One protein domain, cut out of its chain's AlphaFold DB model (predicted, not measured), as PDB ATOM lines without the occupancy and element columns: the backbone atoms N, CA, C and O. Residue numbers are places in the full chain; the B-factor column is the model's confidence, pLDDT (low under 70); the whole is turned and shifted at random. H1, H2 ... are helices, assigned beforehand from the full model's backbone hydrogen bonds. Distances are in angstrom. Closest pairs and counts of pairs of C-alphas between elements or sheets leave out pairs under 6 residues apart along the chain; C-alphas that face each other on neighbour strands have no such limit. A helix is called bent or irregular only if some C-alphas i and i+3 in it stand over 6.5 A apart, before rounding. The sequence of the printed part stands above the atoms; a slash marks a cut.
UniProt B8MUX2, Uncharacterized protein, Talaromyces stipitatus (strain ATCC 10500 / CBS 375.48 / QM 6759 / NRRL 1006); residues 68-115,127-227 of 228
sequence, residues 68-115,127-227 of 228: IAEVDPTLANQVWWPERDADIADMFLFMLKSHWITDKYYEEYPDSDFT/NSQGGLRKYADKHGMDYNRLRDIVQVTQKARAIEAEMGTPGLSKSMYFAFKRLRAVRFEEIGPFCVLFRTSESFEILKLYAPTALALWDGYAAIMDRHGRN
ATOM      1  N   ILE A  68     118.982  41.841  22.790       51.38
ATOM      2  CA  ILE A  68     118.844  42.713  23.962       51.38
ATOM      3  C   ILE A  68     117.519  43.497  23.892       51.38
ATOM      4  O   ILE A  68     116.905  43.742  24.926       51.38
ATOM      5  N   ALA A  69     117.057  43.849  22.687       48.75
ATOM      6  CA  ALA A  69     115.809  44.581  22.451       48.75
ATOM      7  C   ALA A  69     114.537  43.708  22.540       48.75
ATOM      8  O   ALA A  69     113.490  44.204  22.944       48.75
ATOM      9  N   GLU A  70     114.623  42.417  22.202       51.66
ATOM     10  CA  GLU A  70     113.526  41.431  22.277       51.66
ATOM     11  C   GLU A  70     113.279  40.897  23.701       51.66
ATOM     12  O   GLU A  70     112.277  40.222  23.961       51.66
ATOM     13  N   VAL A  71     114.160  41.203  24.663       54.12
ATOM     14  CA  VAL A  71     113.913  40.882  26.076       54.12
ATOM     15  C   VAL A  71     112.953  41.898  26.688       54.12
ATOM     16  O   VAL A  71     113.296  42.636  27.608       54.12
ATOM     17  N   ASP A  72     111.722  41.938  26.185       52.59
ATOM     18  CA  ASP A  72     110.642  42.634  26.869       52.59
ATOM     19  C   ASP A  72     110.409  41.953  28.240       52.59
ATOM     20  O   ASP A  72     110.080  40.756  28.293       52.59
ATOM     21  N   PRO A  73     110.555  42.684  29.364       50.06
ATOM     22  CA  PRO A  73     110.298  42.174  30.710       50.06
ATOM     23  C   PRO A  73     108.888  41.600  30.887       50.06
ATOM     24  O   PRO A  73     108.674  40.730  31.730       50.06
ATOM     25  N   THR A  74     107.909  42.076  30.111       48.97
ATOM     26  CA  THR A  74     106.513  41.621  30.187       48.97
ATOM     27  C   THR A  74     106.326  40.190  29.674       48.97
ATOM     28  O   THR A  74     105.379  39.514  30.075       48.97
ATOM     29  N   LEU A  75     107.274  39.680  28.878       49.41
ATOM     30  CA  LEU A  75     107.292  38.309  28.358       49.41
ATOM     31  C   LEU A  75     108.108  37.342  29.230       49.41
ATOM     32  O   LEU A  75     108.195  36.152  28.920       49.41
ATOM     33  N   ALA A  76     108.717  37.806  30.324       48.94
ATOM     34  CA  ALA A  76     109.531  36.959  31.196       48.94
ATOM     35  C   ALA A  76     108.701  35.935  31.997       48.94
ATOM     36  O   ALA A  76     109.217  34.897  32.389       48.94
ATOM     37  N   ASN A  77     107.391  36.141  32.153       46.56
ATOM     38  CA  ASN A  77     106.510  35.133  32.759       46.56
ATOM     39  C   ASN A  77     106.147  33.995  31.783       46.56
ATOM     40  O   ASN A  77     105.514  33.017  32.169       46.56
ATOM     41  N   GLN A  78     106.565  34.111  30.520       50.97
ATOM     42  CA  GLN A  78     106.279  33.179  29.432       50.97
ATOM     43  C   GLN A  78     107.557  32.486  28.951       50.97
ATOM     44  O   GLN A  78     107.792  32.352  27.752       50.97
ATOM     45  N   VAL A  79     108.434  32.071  29.868       59.00
ATOM     46  CA  VAL A  79     109.615  31.292  29.482       59.00
ATOM     47  C   VAL A  79     109.167  29.898  29.049       59.00
ATOM     48  O   VAL A  79     109.002  28.976  29.850       59.00
ATOM     49  N   TRP A  80     108.929  29.761  27.750       62.09
ATOM     50  CA  TRP A  80     108.724  28.484  27.090       62.09
ATOM     51  C   TRP A  80     110.077  27.852  26.845       62.09
ATOM     52  O   TRP A  80     110.999  28.514  26.379       62.09
ATOM     53  N   TRP A  81     110.199  26.563  27.156       63.47
ATOM     54  CA  TRP A  81     111.372  25.822  26.726       63.47
ATOM     55  C   TRP A  81     111.508  25.956  25.210       63.47
ATOM     56  O   TRP A  81     110.524  25.682  24.523       63.47
ATOM     57  N   PRO A  82     112.695  26.324  24.698       62.81
ATOM     58  CA  PRO A  82     112.918  26.356  23.267       62.81
ATOM     59  C   PRO A  82     112.576  24.990  22.669       62.81
ATOM     60  O   PRO A  82     112.909  23.948  23.268       62.81
ATOM     61  N   GLU A  83     111.890  25.027  21.527       63.22
ATOM     62  CA  GLU A  83     111.560  23.864  20.705       63.22
ATOM     63  C   GLU A  83     112.830  23.087  20.322       63.22
ATOM     64  O   GLU A  83     113.960  23.531  20.538       63.22
ATOM     65  N   ARG A  84     112.674  21.856  19.822       57.53
ATOM     66  CA  ARG A  84     113.828  20.975  19.543       57.53
ATOM     67  C   ARG A  84     114.784  21.550  18.496       57.53
ATOM     68  O   ARG A  84     115.961  21.205  18.523       57.53
ATOM     69  N   ASP A  85     114.257  22.364  17.601       59.09
ATOM     70  CA  ASP A  85     114.899  23.051  16.486       59.09
ATOM     71  C   ASP A  85     114.952  24.571  16.686       59.09
ATOM     72  O   ASP A  85     115.305  25.289  15.754       59.09
ATOM     73  N   ALA A  86     114.645  25.051  17.898       63.25
ATOM     74  CA  ALA A  86     114.796  26.455  18.244       63.25
ATOM     75  C   ALA A  86     116.214  26.918  17.944       63.25
ATOM     76  O   ALA A  86     117.201  26.211  18.205       63.25
ATOM     77  N   ASP A  87     116.306  28.122  17.400       60.69
ATOM     78  CA  ASP A  87     117.590  28.629  16.999       60.69
ATOM     79  C   ASP A  87     118.448  29.014  18.220       60.69
ATOM     80  O   ASP A  87     118.044  29.049  19.389       60.69
ATOM     81  N   ILE A  88     119.715  29.273  17.930       60.56
ATOM     82  CA  ILE A  88     120.731  29.670  18.904       60.56
ATOM     83  C   ILE A  88     120.335  30.978  19.625       60.56
ATOM     84  O   ILE A  88     120.737  31.200  20.767       60.56
ATOM     85  N   ALA A  89     119.564  31.861  18.991       62.78
ATOM     86  CA  ALA A  89     119.099  33.116  19.570       62.78
ATOM     87  C   ALA A  89     117.965  32.891  20.585       62.78
ATOM     88  O   ALA A  89     118.078  33.356  21.721       62.78
ATOM     89  N   ASP A  90     116.952  32.102  20.235       66.00
ATOM     90  CA  ASP A  90     115.845  31.712  21.117       66.00
ATOM     91  C   ASP A  90     116.347  31.012  22.378       66.00
ATOM     92  O   ASP A  90     115.902  31.273  23.501       66.00
ATOM     93  N   MET A  91     117.341  30.139  22.212       66.50
ATOM     94  CA  MET A  91     117.958  29.442  23.335       66.50
ATOM     95  C   MET A  91     118.766  30.374  24.241       66.50
ATOM     96  O   MET A  91     118.786  30.177  25.460       66.50
ATOM     97  N   PHE A  92     119.403  31.401  23.679       68.75
ATOM     98  CA  PHE A  92     120.098  32.418  24.463       68.75
ATOM     99  C   PHE A  92     119.106  33.309  25.224       68.75
ATOM    100  O   PHE A  92     119.277  33.530  26.420       68.75
ATOM    101  N   LEU A  93     118.023  33.747  24.576       71.00
ATOM    102  CA  LEU A  93     116.944  34.512  25.211       71.00
ATOM    103  C   LEU A  93     116.298  33.747  26.364       71.00
ATOM    104  O   LEU A  93     116.104  34.307  27.446       71.00
ATOM    105  N   PHE A  94     116.004  32.460  26.160       74.50
ATOM    106  CA  PHE A  94     115.538  31.581  27.227       74.50
ATOM    107  C   PHE A  94     116.494  31.619  28.419       74.50
ATOM    108  O   PHE A  94     116.051  31.797  29.551       74.50
ATOM    109  N   MET A  95     117.803  31.506  28.172       72.69
ATOM    110  CA  MET A  95     118.806  31.514  29.233       72.69
ATOM    111  C   MET A  95     118.828  32.796  30.040       72.69
ATOM    112  O   MET A  95     118.848  32.738  31.271       72.69
ATOM    113  N   LEU A  96     118.802  33.943  29.361       73.69
ATOM    114  CA  LEU A  96     118.772  35.237  30.033       73.69
ATOM    115  C   LEU A  96     117.538  35.334  30.944       73.69
ATOM    116  O   LEU A  96     117.646  35.679  32.122       73.69
ATOM    117  N   LYS A  97     116.366  34.947  30.428       76.12
ATOM    118  CA  LYS A  97     115.118  34.971  31.200       76.12
ATOM    119  C   LYS A  97     115.147  33.976  32.367       76.12
ATOM    120  O   LYS A  97     114.755  34.330  33.475       76.12
ATOM    121  N   SER A  98     115.651  32.760  32.161       77.69
ATOM    122  CA  SER A  98     115.781  31.736  33.206       77.69
ATOM    123  C   SER A  98     116.703  32.157  34.346       77.69
ATOM    124  O   SER A  98     116.342  31.972  35.509       77.69
ATOM    125  N   HIS A  99     117.860  32.748  34.035       76.88
ATOM    126  CA  HIS A  99     118.761  33.287  35.053       76.88
ATOM    127  C   HIS A  99     118.088  34.394  35.857       76.88
ATOM    128  O   HIS A  99     118.089  34.324  37.082       76.88
ATOM    129  N   TRP A 100     117.442  35.341  35.172       77.12
ATOM    130  CA  TRP A 100     116.758  36.460  35.814       77.12
ATOM    131  C   TRP A 100     115.638  35.999  36.755       77.12
ATOM    132  O   TRP A 100     115.596  36.425  37.904       77.12
ATOM    133  N   ILE A 101     114.771  35.081  36.311       78.62
ATOM    134  CA  ILE A 101     113.708  34.505  37.157       78.62
ATOM    135  C   ILE A 101     114.311  33.801  38.369       78.62
ATOM    136  O   ILE A 101     113.817  33.948  39.482       78.62
ATOM    137  N   THR A 102     115.384  33.038  38.150       80.50
ATOM    138  CA  THR A 102     116.072  32.328  39.229       80.50
ATOM    139  C   THR A 102     116.628  33.322  40.251       80.50
ATOM    140  O   THR A 102     116.429  33.129  41.444       80.50
ATOM    141  N   ASP A 103     117.254  34.414  39.807       79.25
ATOM    142  CA  ASP A 103     117.746  35.474  40.696       79.25
ATOM    143  C   ASP A 103     116.610  36.156  41.462       79.25
ATOM    144  O   ASP A 103     116.693  36.276  42.679       79.25
ATOM    145  N   LYS A 104     115.503  36.507  40.796       80.88
ATOM    146  CA  LYS A 104     114.322  37.081  41.460       80.88
ATOM    147  C   LYS A 104     113.678  36.142  42.470       80.88
ATOM    148  O   LYS A 104     113.209  36.598  43.510       80.88
ATOM    149  N   TYR A 105     113.676  34.845  42.192       81.44
ATOM    150  CA  TYR A 105     113.233  33.847  43.152       81.44
ATOM    151  C   TYR A 105     114.125  33.841  44.406       81.44
ATOM    152  O   TYR A 105     113.596  33.914  45.512       81.44
ATOM    153  N   TYR A 106     115.452  33.829  44.255       78.31
ATOM    154  CA  TYR A 106     116.377  33.847  45.398       78.31
ATOM    155  C   TYR A 106     116.424  35.193  46.133       78.31
ATOM    156  O   TYR A 106     116.653  35.210  47.336       78.31
ATOM    157  N   GLU A 107     116.158  36.315  45.458       81.88
ATOM    158  CA  GLU A 107     115.953  37.610  46.122       81.88
ATOM    159  C   GLU A 107     114.733  37.575  47.063       81.88
ATOM    160  O   GLU A 107     114.790  38.114  48.166       81.88
ATOM    161  N   GLU A 108     113.626  36.947  46.644       83.31
ATOM    162  CA  GLU A 108     112.399  36.852  47.453       83.31
ATOM    163  C   GLU A 108     112.480  35.761  48.534       83.31
ATOM    164  O   GLU A 108     111.871  35.887  49.598       83.31
ATOM    165  N   TYR A 109     113.240  34.698  48.275       80.31
ATOM    166  CA  TYR A 109     113.442  33.573  49.183       80.31
ATOM    167  C   TYR A 109     114.948  33.361  49.423       80.31
ATOM    168  O   TYR A 109     115.503  32.379  48.935       80.31
ATOM    169  N   PRO A 110     115.634  34.246  50.169       71.81
ATOM    170  CA  PRO A 110     117.088  34.173  50.362       71.81
ATOM    171  C   PRO A 110     117.544  32.923  51.128       71.81
ATOM    172  O   PRO A 110     118.642  32.431  50.896       71.81
ATOM    173  N   ASP A 111     116.670  32.361  51.969       69.44
ATOM    174  CA  ASP A 111     116.895  31.095  52.684       69.44
ATOM    175  C   ASP A 111     116.607  29.859  51.801       69.44
ATOM    176  O   ASP A 111     116.616  28.713  52.263       69.44
ATOM    177  N   SER A 112     116.294  30.070  50.516       65.31
ATOM    178  CA  SER A 112     116.295  28.993  49.535       65.31
ATOM    179  C   SER A 112     117.742  28.684  49.161       65.31
ATOM    180  O   SER A 112     118.393  29.408  48.419       65.31
ATOM    181  N   ASP A 113     118.285  27.652  49.807       54.91
ATOM    182  CA  ASP A 113     119.724  27.496  50.008       54.91
ATOM    183  C   ASP A 113     120.540  27.438  48.703       54.91
ATOM    184  O   ASP A 113     120.413  26.525  47.881       54.91
ATOM    185  N   PHE A 114     121.427  28.422  48.544       50.38
ATOM    186  CA  PHE A 114     122.553  28.403  47.605       50.38
ATOM    187  C   PHE A 114     123.817  27.824  48.263       50.38
ATOM    188  O   PHE A 114     124.805  27.558  47.593       50.38
ATOM    189  N   THR A 115     123.819  27.630  49.579       45.53
ATOM    190  CA  THR A 115     125.032  27.366  50.370       45.53
ATOM    191  C   THR A 115     125.469  25.896  50.361       45.53
ATOM    192  O   THR A 115     126.579  25.559  50.755       45.53
ATOM    193  N   ASN A 127     110.286  17.874  48.366       40.12
ATOM    194  CA  ASN A 127     109.142  18.743  48.485       40.12
ATOM    195  C   ASN A 127     109.492  20.041  49.232       40.12
ATOM    196  O   ASN A 127     110.147  20.034  50.268       40.12
ATOM    197  N   SER A 128     108.923  21.137  48.733       44.03
ATOM    198  CA  SER A 128     108.510  22.290  49.534       44.03
ATOM    199  C   SER A 128     109.589  23.067  50.296       44.03
ATOM    200  O   SER A 128     109.484  23.264  51.501       44.03
ATOM    201  N   GLN A 129     110.464  23.753  49.569       52.12
ATOM    202  CA  GLN A 129     110.572  25.186  49.844       52.12
ATOM    203  C   GLN A 129     109.224  25.780  49.416       52.12
ATOM    204  O   GLN A 129     108.988  25.985  48.224       52.12
ATOM    205  N   GLY A 130     108.271  25.945  50.341       57.56
ATOM    206  CA  GLY A 130     106.920  26.436  50.020       57.56
ATOM    207  C   GLY A 130     106.923  27.716  49.168       57.56
ATOM    208  O   GLY A 130     105.964  27.969  48.444       57.56
ATOM    209  N   GLY A 131     108.031  28.465  49.190       74.06
ATOM    210  CA  GLY A 131     108.308  29.604  48.326       74.06
ATOM    211  C   GLY A 131     108.204  29.328  46.828       74.06
ATOM    212  O   GLY A 131     107.626  30.149  46.139       74.06
ATOM    213  N   LEU A 132     108.653  28.183  46.293       80.38
ATOM    214  CA  LEU A 132     108.645  27.983  44.831       80.38
ATOM    215  C   LEU A 132     107.224  27.848  44.266       80.38
ATOM    216  O   LEU A 132     106.904  28.397  43.215       80.38
ATOM    217  N   ARG A 133     106.349  27.130  44.983       82.62
ATOM    218  CA  ARG A 133     104.930  27.030  44.615       82.62
ATOM    219  C   ARG A 133     104.214  28.362  44.831       82.62
ATOM    220  O   ARG A 133     103.525  28.810  43.928       82.62
ATOM    221  N   LYS A 134     104.454  29.033  45.964       84.56
ATOM    222  CA  LYS A 134     103.916  30.379  46.228       84.56
ATOM    223  C   LYS A 134     104.347  31.395  45.171       84.56
ATOM    224  O   LYS A 134     103.523  32.184  44.733       84.56
ATOM    225  N   TYR A 135     105.606  31.357  44.747       85.75
ATOM    226  CA  TYR A 135     106.151  32.206  43.693       85.75
ATOM    227  C   TYR A 135     105.480  31.905  42.353       85.75
ATOM    228  O   TYR A 135     105.009  32.824  41.690       85.75
ATOM    229  N   ALA A 136     105.357  30.624  41.987       85.50
ATOM    230  CA  ALA A 136     104.649  30.226  40.775       85.50
ATOM    231  C   ALA A 136     103.199  30.737  40.769       85.50
ATOM    232  O   ALA A 136     102.787  31.378  39.806       85.50
ATOM    233  N   ASP A 137     102.461  30.537  41.864       86.19
ATOM    234  CA  ASP A 137     101.068  30.976  41.995       86.19
ATOM    235  C   ASP A 137     100.951  32.514  41.953       86.19
ATOM    236  O   ASP A 137     100.123  33.057  41.225       86.19
ATOM    237  N   LYS A 138     101.822  33.230  42.681       86.19
ATOM    238  CA  LYS A 138     101.873  34.704  42.741       86.19
ATOM    239  C   LYS A 138     102.146  35.339  41.377       86.19
ATOM    240  O   LYS A 138     101.601  36.400  41.080       86.19
ATOM    241  N   HIS A 139     102.992  34.708  40.566       83.56
ATOM    242  CA  HIS A 139     103.423  35.227  39.267       83.56
ATOM    243  C   HIS A 139     102.723  34.559  38.071       83.56
ATOM    244  O   HIS A 139     103.046  34.871  36.925       83.56
ATOM    245  N   GLY A 140     101.750  33.670  38.315       82.81
ATOM    246  CA  GLY A 140     100.973  32.995  37.269       82.81
ATOM    247  C   GLY A 140     101.796  32.045  36.390       82.81
ATOM    248  O   GLY A 140     101.537  31.934  35.193       82.81
ATOM    249  N   MET A 141     102.809  31.389  36.956       83.12
ATOM    250  CA  MET A 141     103.733  30.501  36.245       83.12
ATOM    251  C   MET A 141     103.392  29.019  36.440       83.12
ATOM    252  O   MET A 141     102.845  28.610  37.463       83.12
ATOM    253  N   ASP A 142     103.809  28.172  35.495       84.38
ATOM    254  CA  ASP A 142     103.758  26.719  35.685       84.38
ATOM    255  C   ASP A 142     104.832  26.255  36.682       84.38
ATOM    256  O   ASP A 142     106.037  26.415  36.460       84.38
ATOM    257  N   TYR A 143     104.389  25.627  37.772       82.38
ATOM    258  CA  TYR A 143     105.260  25.163  38.853       82.38
ATOM    259  C   TYR A 143     106.331  24.163  38.393       82.38
ATOM    260  O   TYR A 143     107.485  24.258  38.809       82.38
ATOM    261  N   ASN A 144     105.970  23.186  37.553       80.19
ATOM    262  CA  ASN A 144     106.909  22.140  37.145       80.19
ATOM    263  C   ASN A 144     108.014  22.713  36.254       80.19
ATOM    264  O   ASN A 144     109.176  22.336  36.396       80.19
ATOM    265  N   ARG A 145     107.663  23.650  35.371       78.19
ATOM    266  CA  ARG A 145     108.620  24.368  34.527       78.19
ATOM    267  C   ARG A 145     109.531  25.262  35.346       78.19
ATOM    268  O   ARG A 145     110.741  25.190  35.158       78.19
ATOM    269  N   LEU A 146     108.971  26.048  36.267       80.56
ATOM    270  CA  LEU A 146     109.758  26.893  37.163       80.56
ATOM    271  C   LEU A 146     110.762  26.053  37.963       80.56
ATOM    272  O   LEU A 146     111.940  26.393  38.027       80.56
ATOM    273  N   ARG A 147     110.318  24.915  38.510       80.25
ATOM    274  CA  ARG A 147     111.186  23.971  39.224       80.25
ATOM    275  C   ARG A 147     112.331  23.475  38.354       80.25
ATOM    276  O   ARG A 147     113.474  23.508  38.797       80.25
ATOM    277  N   ASP A 148     112.038  23.027  37.138       77.62
ATOM    278  CA  ASP A 148     113.065  22.512  36.235       77.62
ATOM    279  C   ASP A 148     114.078  23.617  35.849       77.62
ATOM    280  O   ASP A 148     115.279  23.353  35.810       77.62
ATOM    281  N   ILE A 149     113.617  24.857  35.620       78.69
ATOM    282  CA  ILE A 149     114.473  26.024  35.332       78.69
ATOM    283  C   ILE A 149     115.417  26.312  36.503       78.69
ATOM    284  O   ILE A 149     116.633  26.362  36.310       78.69
ATOM    285  N   VAL A 150     114.872  26.469  37.712       79.25
ATOM    286  CA  VAL A 150     115.661  26.797  38.908       79.25
ATOM    287  C   VAL A 150     116.689  25.699  39.185       79.25
ATOM    288  O   VAL A 150     117.865  26.002  39.367       79.25
ATOM    289  N   GLN A 151     116.298  24.423  39.108       77.56
ATOM    290  CA  GLN A 151     117.209  23.294  39.338       77.56
ATOM    291  C   GLN A 151     118.372  23.233  38.340       77.56
ATOM    292  O   GLN A 151     119.508  22.959  38.730       77.56
ATOM    293  N   VAL A 152     118.114  23.458  37.046       78.69
ATOM    294  CA  VAL A 152     119.178  23.455  36.027       78.69
ATOM    295  C   VAL A 152     120.130  24.627  36.251       78.69
ATOM    296  O   VAL A 152     121.343  24.421  36.251       78.69
ATOM    297  N   THR A 153     119.599  25.823  36.513       79.44
ATOM    298  CA  THR A 153     120.404  27.019  36.803       79.44
ATOM    299  C   THR A 153     121.229  26.856  38.085       79.44
ATOM    300  O   THR A 153     122.380  27.280  38.126       79.44
ATOM    301  N   GLN A 154     120.708  26.187  39.117       77.94
ATOM    302  CA  GLN A 154     121.472  25.873  40.334       77.94
ATOM    303  C   GLN A 154     122.682  24.982  40.040       77.94
ATOM    304  O   GLN A 154     123.805  25.327  40.403       77.94
ATOM    305  N   LYS A 155     122.477  23.857  39.340       79.62
ATOM    306  CA  LYS A 155     123.588  22.978  38.927       79.62
ATOM    307  C   LYS A 155     124.598  23.730  38.069       79.62
ATOM    308  O   LYS A 155     125.797  23.501  38.183       79.62
ATOM    309  N   ALA A 156     124.105  24.638  37.233       81.25
ATOM    310  CA  ALA A 156     124.946  25.455  36.391       81.25
ATOM    311  C   ALA A 156     125.884  26.359  37.199       81.25
ATOM    312  O   ALA A 156     127.085  26.381  36.951       81.25
ATOM    313  N   ARG A 157     125.339  27.047  38.207       79.12
ATOM    314  CA  ARG A 157     126.102  27.901  39.126       79.12
ATOM    315  C   ARG A 157     127.101  27.104  39.962       79.12
ATOM    316  O   ARG A 157     128.216  27.574  40.154       79.12
ATOM    317  N   ALA A 158     126.740  25.896  40.403       79.19
ATOM    318  CA  ALA A 158     127.663  24.993  41.101       79.19
ATOM    319  C   ALA A 158     128.889  24.664  40.234       79.19
ATOM    320  O   ALA A 158     130.027  24.754  40.686       79.19
ATOM    321  N   ILE A 159     128.644  24.339  38.961       80.56
ATOM    322  CA  ILE A 159     129.693  24.084  37.972       80.56
ATOM    323  C   ILE A 159     130.557  25.324  37.755       80.56
ATOM    324  O   ILE A 159     131.775  25.221  37.786       80.56
ATOM    325  N   GLU A 160     129.957  26.494  37.536       80.44
ATOM    326  CA  GLU A 160     130.714  27.732  37.317       80.44
ATOM    327  C   GLU A 160     131.600  28.090  38.514       80.44
ATOM    328  O   GLU A 160     132.750  28.486  38.314       80.44
ATOM    329  N   ALA A 161     131.085  27.907  39.734       80.81
ATOM    330  CA  ALA A 161     131.828  28.118  40.970       80.81
ATOM    331  C   ALA A 161     133.031  27.169  41.070       80.81
ATOM    332  O   ALA A 161     134.141  27.619  41.341       80.81
ATOM    333  N   GLU A 162     132.835  25.881  40.780       80.81
ATOM    334  CA  GLU A 162     133.923  24.898  40.778       80.81
ATOM    335  C   GLU A 162     134.956  25.154  39.679       80.81
ATOM    336  O   GLU A 162     136.162  24.989  39.854       80.81
ATOM    337  N   MET A 163     134.488  25.536  38.497       78.50
ATOM    338  CA  MET A 163     135.350  25.784  37.350       78.50
ATOM    339  C   MET A 163     136.078  27.124  37.443       78.50
ATOM    340  O   MET A 163     136.949  27.386  36.615       78.50
ATOM    341  N   GLY A 164     135.703  27.995  38.387       75.81
ATOM    342  CA  GLY A 164     136.210  29.365  38.466       75.81
ATOM    343  C   GLY A 164     135.987  30.149  37.169       75.81
ATOM    344  O   GLY A 164     136.750  31.061  36.864       75.81
ATOM    345  N   THR A 165     134.982  29.761  36.377       75.69
ATOM    346  CA  THR A 165     134.739  30.284  35.026       75.69
ATOM    347  C   THR A 165     133.305  30.814  34.944       75.69
ATOM    348  O   THR A 165     132.395  30.095  34.518       75.69
ATOM    349  N   PRO A 166     133.064  32.061  35.381       72.50
ATOM    350  CA  PRO A 166     131.738  32.663  35.318       72.50
ATOM    351  C   PRO A 166     131.248  32.789  33.869       72.50
ATOM    352  O   PRO A 166     132.016  33.138  32.974       72.50
ATOM    353  N   GLY A 167     129.962  32.517  33.629       71.25
ATOM    354  CA  GLY A 167     129.367  32.582  32.288       71.25
ATOM    355  C   GLY A 167     129.581  31.333  31.425       71.25
ATOM    356  O   GLY A 167     129.071  31.284  30.303       71.25
ATOM    357  N   LEU A 168     130.268  30.304  31.937       76.81
ATOM    358  CA  LEU A 168     130.453  29.021  31.250       76.81
ATOM    359  C   LEU A 168     129.118  28.336  30.934       76.81
ATOM    360  O   LEU A 168     128.940  27.747  29.870       76.81
ATOM    361  N   SER A 169     128.142  28.441  31.832       75.81
ATOM    362  CA  SER A 169     126.810  27.878  31.614       75.81
ATOM    363  C   SER A 169     126.069  28.530  30.455       75.81
ATOM    364  O   SER A 169     125.283  27.869  29.777       75.81
ATOM    365  N   LYS A 170     126.349  29.811  30.193       71.56
ATOM    366  CA  LYS A 170     125.751  30.585  29.101       71.56
ATOM    367  C   LYS A 170     126.366  30.190  27.770       71.56
ATOM    368  O   LYS A 170     125.628  29.979  26.812       71.56
ATOM    369  N   SER A 171     127.691  30.030  27.723       67.19
ATOM    370  CA  SER A 171     128.366  29.552  26.515       67.19
ATOM    371  C   SER A 171     127.984  28.109  26.200       67.19
ATOM    372  O   SER A 171     127.831  27.783  25.036       67.19
ATOM    373  N   MET A 172     127.723  27.268  27.204       69.62
ATOM    374  CA  MET A 172     127.450  25.838  27.028       69.62
ATOM    375  C   MET A 172     125.981  25.431  27.222       69.62
ATOM    376  O   MET A 172     125.685  24.254  27.436       69.62
ATOM    377  N   TYR A 173     125.027  26.355  27.141       67.00
ATOM    378  CA  TYR A 173     123.669  26.099  27.631       67.00
ATOM    379  C   TYR A 173     122.945  24.887  27.003       67.00
ATOM    380  O   TYR A 173     122.265  24.124  27.696       67.00
ATOM    381  N   PHE A 174     123.121  24.655  25.700       62.59
ATOM    382  CA  PHE A 174     122.560  23.479  25.020       62.59
ATOM    383  C   PHE A 174     122.998  22.170  25.682       62.59
ATOM    384  O   PHE A 174     122.216  21.221  25.783       62.59
ATOM    385  N   ALA A 175     124.233  22.139  26.182       68.44
ATOM    386  CA  ALA A 175     124.712  21.049  27.005       68.44
ATOM    387  C   ALA A 175     124.084  21.098  28.396       68.44
ATOM    388  O   ALA A 175     123.616  20.069  28.860       68.44
ATOM    389  N   PHE A 176     123.952  22.267  29.027       67.19
ATOM    390  CA  PHE A 176     123.414  22.393  30.386       67.19
ATOM    391  C   PHE A 176     121.965  21.889  30.546       67.19
ATOM    392  O   PHE A 176     121.628  21.371  31.607       67.19
ATOM    393  N   LYS A 177     121.130  21.857  29.491       65.38
ATOM    394  CA  LYS A 177     119.840  21.115  29.500       65.38
ATOM    395  C   LYS A 177     120.011  19.640  29.914       65.38
ATOM    396  O   LYS A 177     119.141  19.053  30.562       65.38
ATOM    397  N   ARG A 178     121.144  19.025  29.560       71.25
ATOM    398  CA  ARG A 178     121.510  17.650  29.934       71.25
ATOM    399  C   ARG A 178     121.925  17.520  31.399       71.25
ATOM    400  O   ARG A 178     121.858  16.403  31.905       71.25
ATOM    401  N   LEU A 179     122.231  18.610  32.117       70.06
ATOM    402  CA  LEU A 179     122.473  18.570  33.571       70.06
ATOM    403  C   LEU A 179     121.266  18.076  34.357       70.06
ATOM    404  O   LEU A 179     121.418  17.578  35.471       70.06
ATOM    405  N   ARG A 180     120.060  18.148  33.786       71.25
ATOM    406  CA  ARG A 180     118.893  17.480  34.365       71.25
ATOM    407  C   ARG A 180     119.149  15.985  34.589       71.25
ATOM    408  O   ARG A 180     118.735  15.452  35.610       71.25
ATOM    409  N   ALA A 181     119.821  15.332  33.640       71.69
ATOM    410  CA  ALA A 181     120.126  13.905  33.685       71.69
ATOM    411  C   ALA A 181     121.418  13.581  34.453       71.69
ATOM    412  O   ALA A 181     121.595  12.439  34.865       71.69
ATOM    413  N   VAL A 182     122.306  14.563  34.642       72.44
ATOM    414  CA  VAL A 182     123.533  14.411  35.437       72.44
ATOM    415  C   VAL A 182     123.167  14.458  36.916       72.44
ATOM    416  O   VAL A 182     122.512  15.403  37.374       72.44
ATOM    417  N   ARG A 183     123.549  13.433  37.674       74.56
ATOM    418  CA  ARG A 183     123.286  13.409  39.119       74.56
ATOM    419  C   ARG A 183     124.251  14.352  39.842       74.56
ATOM    420  O   ARG A 183     125.316  14.658  39.319       74.56
ATOM    421  N   PHE A 184     123.869  14.845  41.019       73.19
ATOM    422  CA  PHE A 184     124.676  15.833  41.751       73.19
ATOM    423  C   PHE A 184     126.066  15.295  42.098       73.19
ATOM    424  O   PHE A 184     127.059  15.979  41.875       73.19
ATOM    425  N   GLU A 185     126.150  14.033  42.518       73.56
ATOM    426  CA  GLU A 185     127.410  13.343  42.800       73.56
ATOM    427  C   GLU A 185     128.337  13.210  41.575       73.56
ATOM    428  O   GLU A 185     129.520  12.916  41.714       73.56
ATOM    429  N   GLU A 186     127.820  13.440  40.366       75.94
ATOM    430  CA  GLU A 186     128.582  13.380  39.118       75.94
ATOM    431  C   GLU A 186     129.089  14.761  38.671       75.94
ATOM    432  O   GLU A 186     129.874  14.830  37.725       75.94
ATOM    433  N   ILE A 187     128.687  15.848  39.348       78.25
ATOM    434  CA  ILE A 187     129.104  17.222  39.020       78.25
ATOM    435  C   ILE A 187     130.592  17.430  39.307       78.25
ATOM    436  O   ILE A 187     131.306  17.908  38.432       78.25
ATOM    437  N   GLY A 188     131.082  17.026  40.483       78.38
ATOM    438  CA  GLY A 188     132.506  17.129  40.827       78.38
ATOM    439  C   GLY A 188     133.407  16.408  39.813       78.38
ATOM    440  O   GLY A 188     134.276  17.045  39.216       78.38
ATOM    441  N   PRO A 189     133.157  15.115  39.525       79.50
ATOM    442  CA  PRO A 189     133.859  14.400  38.464       79.50
ATOM    443  C   PRO A 189     133.758  15.069  37.091       79.50
ATOM    444  O   PRO A 189     134.756  15.150  36.382       79.50
ATOM    445  N   PHE A 190     132.584  15.591  36.717       79.56
ATOM    446  CA  PHE A 190     132.428  16.373  35.491       79.56
ATOM    447  C   PHE A 190     133.362  17.592  35.469       79.56
ATOM    448  O   PHE A 190     134.039  17.807  34.468       79.56
ATOM    449  N   CYS A 191     133.432  18.363  36.555       81.44
ATOM    450  CA  CYS A 191     134.264  19.558  36.622       81.44
ATOM    451  C   CYS A 191     135.756  19.227  36.524       81.44
ATOM    452  O   CYS A 191     136.484  19.916  35.813       81.44
ATOM    453  N   VAL A 192     136.214  18.151  37.175       82.06
ATOM    454  CA  VAL A 192     137.606  17.684  37.060       82.06
ATOM    455  C   VAL A 192     137.946  17.386  35.600       82.06
ATOM    456  O   VAL A 192     138.904  17.950  35.079       82.06
ATOM    457  N   LEU A 193     137.120  16.586  34.923       77.06
ATOM    458  CA  LEU A 193     137.321  16.210  33.518       77.06
ATOM    459  C   LEU A 193     137.250  17.416  32.576       77.06
ATOM    460  O   LEU A 193     138.061  17.564  31.665       77.06
ATOM    461  N   PHE A 194     136.281  18.304  32.796       79.12
ATOM    462  CA  PHE A 194     136.132  19.516  31.999       79.12
ATOM    463  C   PHE A 194     137.335  20.458  32.175       79.12
ATOM    464  O   PHE A 194     137.760  21.119  31.225       79.12
ATOM    465  N   ARG A 195     137.927  20.504  33.378       78.38
ATOM    466  CA  ARG A 195     139.130  21.296  33.664       78.38
ATOM    467  C   ARG A 195     140.364  20.724  32.982       78.38
ATOM    468  O   ARG A 195     141.123  21.506  32.417       78.38
ATOM    469  N   THR A 196     140.554  19.409  33.030       76.62
ATOM    470  CA  THR A 196     141.752  18.735  32.507       76.62
ATOM    471  C   THR A 196     141.720  18.498  31.000       76.62
ATOM    472  O   THR A 196     142.770  18.281  30.406       76.62
ATOM    473  N   SER A 197     140.545  18.539  30.369       74.69
ATOM    474  CA  SER A 197     140.411  18.308  28.932       74.69
ATOM    475  C   SER A 197     140.759  19.552  28.106       74.69
ATOM    476  O   SER A 197     140.133  20.611  28.232       74.69
ATOM    477  N   GLU A 198     141.733  19.389  27.206       73.44
ATOM    478  CA  GLU A 198     142.143  20.403  26.226       73.44
ATOM    479  C   GLU A 198     141.079  20.644  25.142       73.44
ATOM    480  O   GLU A 198     140.984  21.748  24.603       73.44
ATOM    481  N   SER A 199     140.211  19.656  24.878       68.25
ATOM    482  CA  SER A 199     139.094  19.764  23.920       68.25
ATOM    483  C   SER A 199     138.117  20.896  24.263       68.25
ATOM    484  O   SER A 199     137.305  21.290  23.427       68.25
ATOM    485  N   PHE A 200     138.180  21.432  25.485       70.19
ATOM    486  CA  PHE A 200     137.270  22.457  25.983       70.19
ATOM    487  C   PHE A 200     137.924  23.821  26.241       70.19
ATOM    488  O   PHE A 200     137.247  24.721  26.735       70.19
ATOM    489  N   GLU A 201     139.194  24.032  25.886       73.25
ATOM    490  CA  GLU A 201     139.882  25.318  26.121       73.25
ATOM    491  C   GLU A 201     139.177  26.509  25.462       73.25
ATOM    492  O   GLU A 201     138.963  27.552  26.079       73.25
ATOM    493  N   ILE A 202     138.696  26.323  24.232       69.25
ATOM    494  CA  ILE A 202     137.935  27.345  23.505       69.25
ATOM    495  C   ILE A 202     136.651  27.735  24.263       69.25
ATOM    496  O   ILE A 202     136.258  28.899  24.273       69.25
ATOM    497  N   LEU A 203     136.014  26.789  24.960       68.19
ATOM    498  CA  LEU A 203     134.795  27.041  25.740       68.19
ATOM    499  C   LEU A 203     135.053  27.948  26.934       68.19
ATOM    500  O   LEU A 203     134.259  28.849  27.219       68.19
ATOM    501  N   LYS A 204     136.176  27.702  27.612       70.19
ATOM    502  CA  LYS A 204     136.627  28.481  28.766       70.19
ATOM    503  C   LYS A 204     136.925  29.926  28.347       70.19
ATOM    504  O   LYS A 204     136.593  30.848  29.085       70.19
ATOM    505  N   LEU A 205     137.443  30.130  27.131       70.44
ATOM    506  CA  LEU A 205     137.718  31.456  26.562       70.44
ATOM    507  C   LEU A 205     136.457  32.262  26.206       70.44
ATOM    508  O   LEU A 205     136.490  33.487  26.289       70.44
ATOM    509  N   TYR A 206     135.350  31.614  25.829       67.25
ATOM    510  CA  TYR A 206     134.105  32.310  25.457       67.25
ATOM    511  C   TYR A 206     133.218  32.706  26.646       67.25
ATOM    512  O   TYR A 206     132.374  33.600  26.523       67.25
ATOM    513  N   ALA A 207     133.390  32.059  27.798       68.81
ATOM    514  CA  ALA A 207     132.589  32.315  28.993       68.81
ATOM    515  C   ALA A 207     132.621  33.790  29.478       68.81
ATOM    516  O   ALA A 207     131.545  34.342  29.735       68.81
ATOM    517  N   PRO A 208     133.779  34.488  29.509       67.56
ATOM    518  CA  PRO A 208     133.847  35.901  29.891       67.56
ATOM    519  C   PRO A 208     133.036  36.828  28.978       67.56
ATOM    520  O   PRO A 208     132.383  37.757  29.452       67.56
ATOM    521  N   THR A 209     133.029  36.577  27.667       66.81
ATOM    522  CA  THR A 209     132.258  37.387  26.712       66.81
ATOM    523  C   THR A 209     130.756  37.204  26.926       66.81
ATOM    524  O   THR A 209     130.002  38.178  26.918       66.81
ATOM    525  N   ALA A 210     130.314  35.971  27.182       64.81
ATOM    526  CA  ALA A 210     128.920  35.690  27.516       64.81
ATOM    527  C   ALA A 210     128.491  36.354  28.839       64.81
ATOM    528  O   ALA A 210     127.345  36.790  28.973       64.81
ATOM    529  N   LEU A 211     129.403  36.461  29.812       66.38
ATOM    530  CA  LEU A 211     129.157  37.175  31.064       66.38
ATOM    531  C   LEU A 211     128.992  38.684  30.847       66.38
ATOM    532  O   LEU A 211     128.017  39.253  31.325       66.38
ATOM    533  N   ALA A 212     129.876  39.315  30.073       66.69
ATOM    534  CA  ALA A 212     129.802  40.753  29.803       66.69
ATOM    535  C   ALA A 212     128.478  41.159  29.125       66.69
ATOM    536  O   ALA A 212     127.893  42.195  29.445       66.69
ATOM    537  N   LEU A 213     127.966  40.316  28.222       63.69
ATOM    538  CA  LEU A 213     126.656  40.521  27.595       63.69
ATOM    539  C   LEU A 213     125.504  40.441  28.607       63.69
ATOM    540  O   LEU A 213     124.551  41.217  28.526       63.69
ATOM    541  N   TRP A 214     125.597  39.527  29.574       63.09
ATOM    542  CA  TRP A 214     124.622  39.427  30.659       63.09
ATOM    543  C   TRP A 214     124.633  40.652  31.564       63.09
ATOM    544  O   TRP A 214     123.564  41.157  31.882       63.09
ATOM    545  N   ASP A 215     125.806  41.142  31.958       65.06
ATOM    546  CA  ASP A 215     125.896  42.319  32.827       65.06
ATOM    547  C   ASP A 215     125.280  43.548  32.143       65.06
ATOM    548  O   ASP A 215     124.548  44.318  32.770       65.06
ATOM    549  N   GLY A 216     125.489  43.677  30.828       65.94
ATOM    550  CA  GLY A 216     124.802  44.667  30.002       65.94
ATOM    551  C   GLY A 216     123.277  44.531  30.064       65.94
ATOM    552  O   GLY A 216     122.579  45.520  30.290       65.94
ATOM    553  N   TYR A 217     122.754  43.311  29.928       63.78
ATOM    554  CA  TYR A 217     121.321  43.035  30.054       63.78
ATOM    555  C   TYR A 217     120.778  43.323  31.463       63.78
ATOM    556  O   TYR A 217     119.787  44.040  31.603       63.78
ATOM    557  N   ALA A 218     121.431  42.817  32.511       64.06
ATOM    558  CA  ALA A 218     121.019  43.019  33.897       64.06
ATOM    559  C   ALA A 218     120.934  44.517  34.223       64.06
ATOM    560  O   ALA A 218     119.942  44.968  34.790       64.06
ATOM    561  N   ALA A 219     121.910  45.310  33.765       67.38
ATOM    562  CA  ALA A 219     121.905  46.760  33.923       67.38
ATOM    563  C   ALA A 219     120.744  47.455  33.188       67.38
ATOM    564  O   ALA A 219     120.229  48.462  33.679       67.38
ATOM    565  N   ILE A 220     120.329  46.954  32.022       63.22
ATOM    566  CA  ILE A 220     119.164  47.473  31.287       63.22
ATOM    567  C   ILE A 220     117.877  47.175  32.064       63.22
ATOM    568  O   ILE A 220     117.077  48.083  32.299       63.22
ATOM    569  N   MET A 221     117.710  45.939  32.533       60.03
ATOM    570  CA  MET A 221     116.543  45.525  33.317       60.03
ATOM    571  C   MET A 221     116.395  46.335  34.605       60.03
ATOM    572  O   MET A 221     115.299  46.795  34.931       60.03
ATOM    573  N   ASP A 222     117.504  46.566  35.305       64.75
ATOM    574  CA  ASP A 222     117.519  47.317  36.557       64.75
ATOM    575  C   ASP A 222     117.097  48.781  36.363       64.75
ATOM    576  O   ASP A 222     116.361  49.339  37.177       64.75
ATOM    577  N   ARG A 223     117.508  49.409  35.253       63.97
ATOM    578  CA  ARG A 223     117.074  50.773  34.905       63.97
ATOM    579  C   ARG A 223     115.577  50.843  34.620       63.97
ATOM    580  O   ARG A 223     114.930  51.804  35.024       63.97
ATOM    581  N   HIS A 224     115.019  49.840  33.948       57.06
ATOM    582  CA  HIS A 224     113.588  49.807  33.647       57.06
ATOM    583  C   HIS A 224     112.722  49.515  34.877       57.06
ATOM    584  O   HIS A 224     111.634  50.076  34.986       57.06
ATOM    585  N   GLY A 225     113.204  48.700  35.821       57.22
ATOM    586  CA  GLY A 225     112.505  48.429  37.080       57.22
ATOM    587  C   GLY A 225     112.393  49.645  38.008       57.22
ATOM    588  O   GLY A 225     111.407  49.758  38.723       57.22
ATOM    589  N   ARG A 226     113.363  50.571  37.971       53.88
ATOM    590  CA  ARG A 226     113.376  51.799  38.798       53.88
ATOM    591  C   ARG A 226     112.552  52.960  38.228       53.88
ATOM    592  O   ARG A 226     112.297  53.919  38.945       53.88
ATOM    593  N   ASN A 227     112.180  52.894  36.949       45.50
ATOM    594  CA  ASN A 227     111.397  53.924  36.253       45.50
ATOM    595  C   ASN A 227     109.882  53.620  36.236       45.50
ATOM    596  O   ASN A 227     109.145  54.227  35.457       45.50
TER     597      ASN A 227
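This is residues 68 to 115 and 127 to 227 of the 228 residues of an uncharacterized protein of Talaromyces stipitatus (strain ATCC 10500 / CBS 375.48 / QM 6759 / NRRL 1006) (UniProt B8MUX2). What is the main picture? Two long helices, H2 and H4, cross nearly at a right angle in the core; H6 also crosses H4, and H3 and H7 pack at H4's two ends. The longest helix, H8, runs along one side, with short H5 packed between it and H4, and residues 196 to 202 stick out. What is the make-up? The printed part has 149 residues with eight named helices, H1 to H8 in order, and no named strand: its class is all helix. How compact is it? It is compact, with a radius of gyration of the C-alphas of 15.6 A and spans of 45 by 37 by 30 A.

Where do the first helices lie? H1 is residues 73 to 78, from C-alpha 73 at (110.298, 42.174, 30.710). H2 is residues 88 to 108, 30.6 A long, and H3 is residues 130 to 139. What follows? H4 is residues 143 to 163, 30.1 A long, H5 residues 168 to 171, H6 residues 173 to 180 and H7 residues 184 to 196, 19.6 A long. H8, residues 198 to 226, is 44.4 A long and ends at C-alpha 226 at (113.376, 51.799, 38.798). Which are irregular? H8 is, with C-alphas 199 and 202 7.7 A apart, and H1 and H7 only just, with C-alphas 74 and 77 7.0 A and C-alphas 185 and 188 6.6 A apart.

What does the hub, H4, touch? Its residues 149 to 153 touch H2 about perpendicular at 86 degrees, the closest C-alphas being those of Thr 102 and Val 150, 5.6 A apart. It touches H3 at Ala 136 and Tyr 143, C-alphas 5.4 A apart, H6 at Val 152 and Arg 180, 6.2 A, and H7 at Met 163 and Cys 191, 6.4 A. Where are H5, H8 and H1? H5 touches H4, and it touches H8 with the C-alphas of Leu 168 and Ala 207 closest at 4.5 A, while H4 and H8 are apart. H1 is close to H2 but not clearly touching, the C-alphas of Ala 76 and Lys 97 being closest at 5.9 A. How do the backbones stand? Every O i to N i+4 pair is within hydrogen-bond range in H2, H3 and H4, against 7 of 9 in H7 and 21 of 25 in H8; H5 is too short for one. H1 has 0 of 2, with 2 of 3 O i to N i+3 pairs, and H6 1 of 4, with 4 of 5.

How large is it? The two C-alphas farthest apart, those of Thr 196 and Asn 227, are 46.6 A apart. Is the printed part cut? Residues 116 to 126 are not printed, and C-alphas 115 and 127 are 18.2 A apart across the cut; of the links printed whole none is long. Where is confidence low? The mean pLDDT of the printed part is 70.0, and 66 residues are under 70, among them 68 to 92 and 206 to 227.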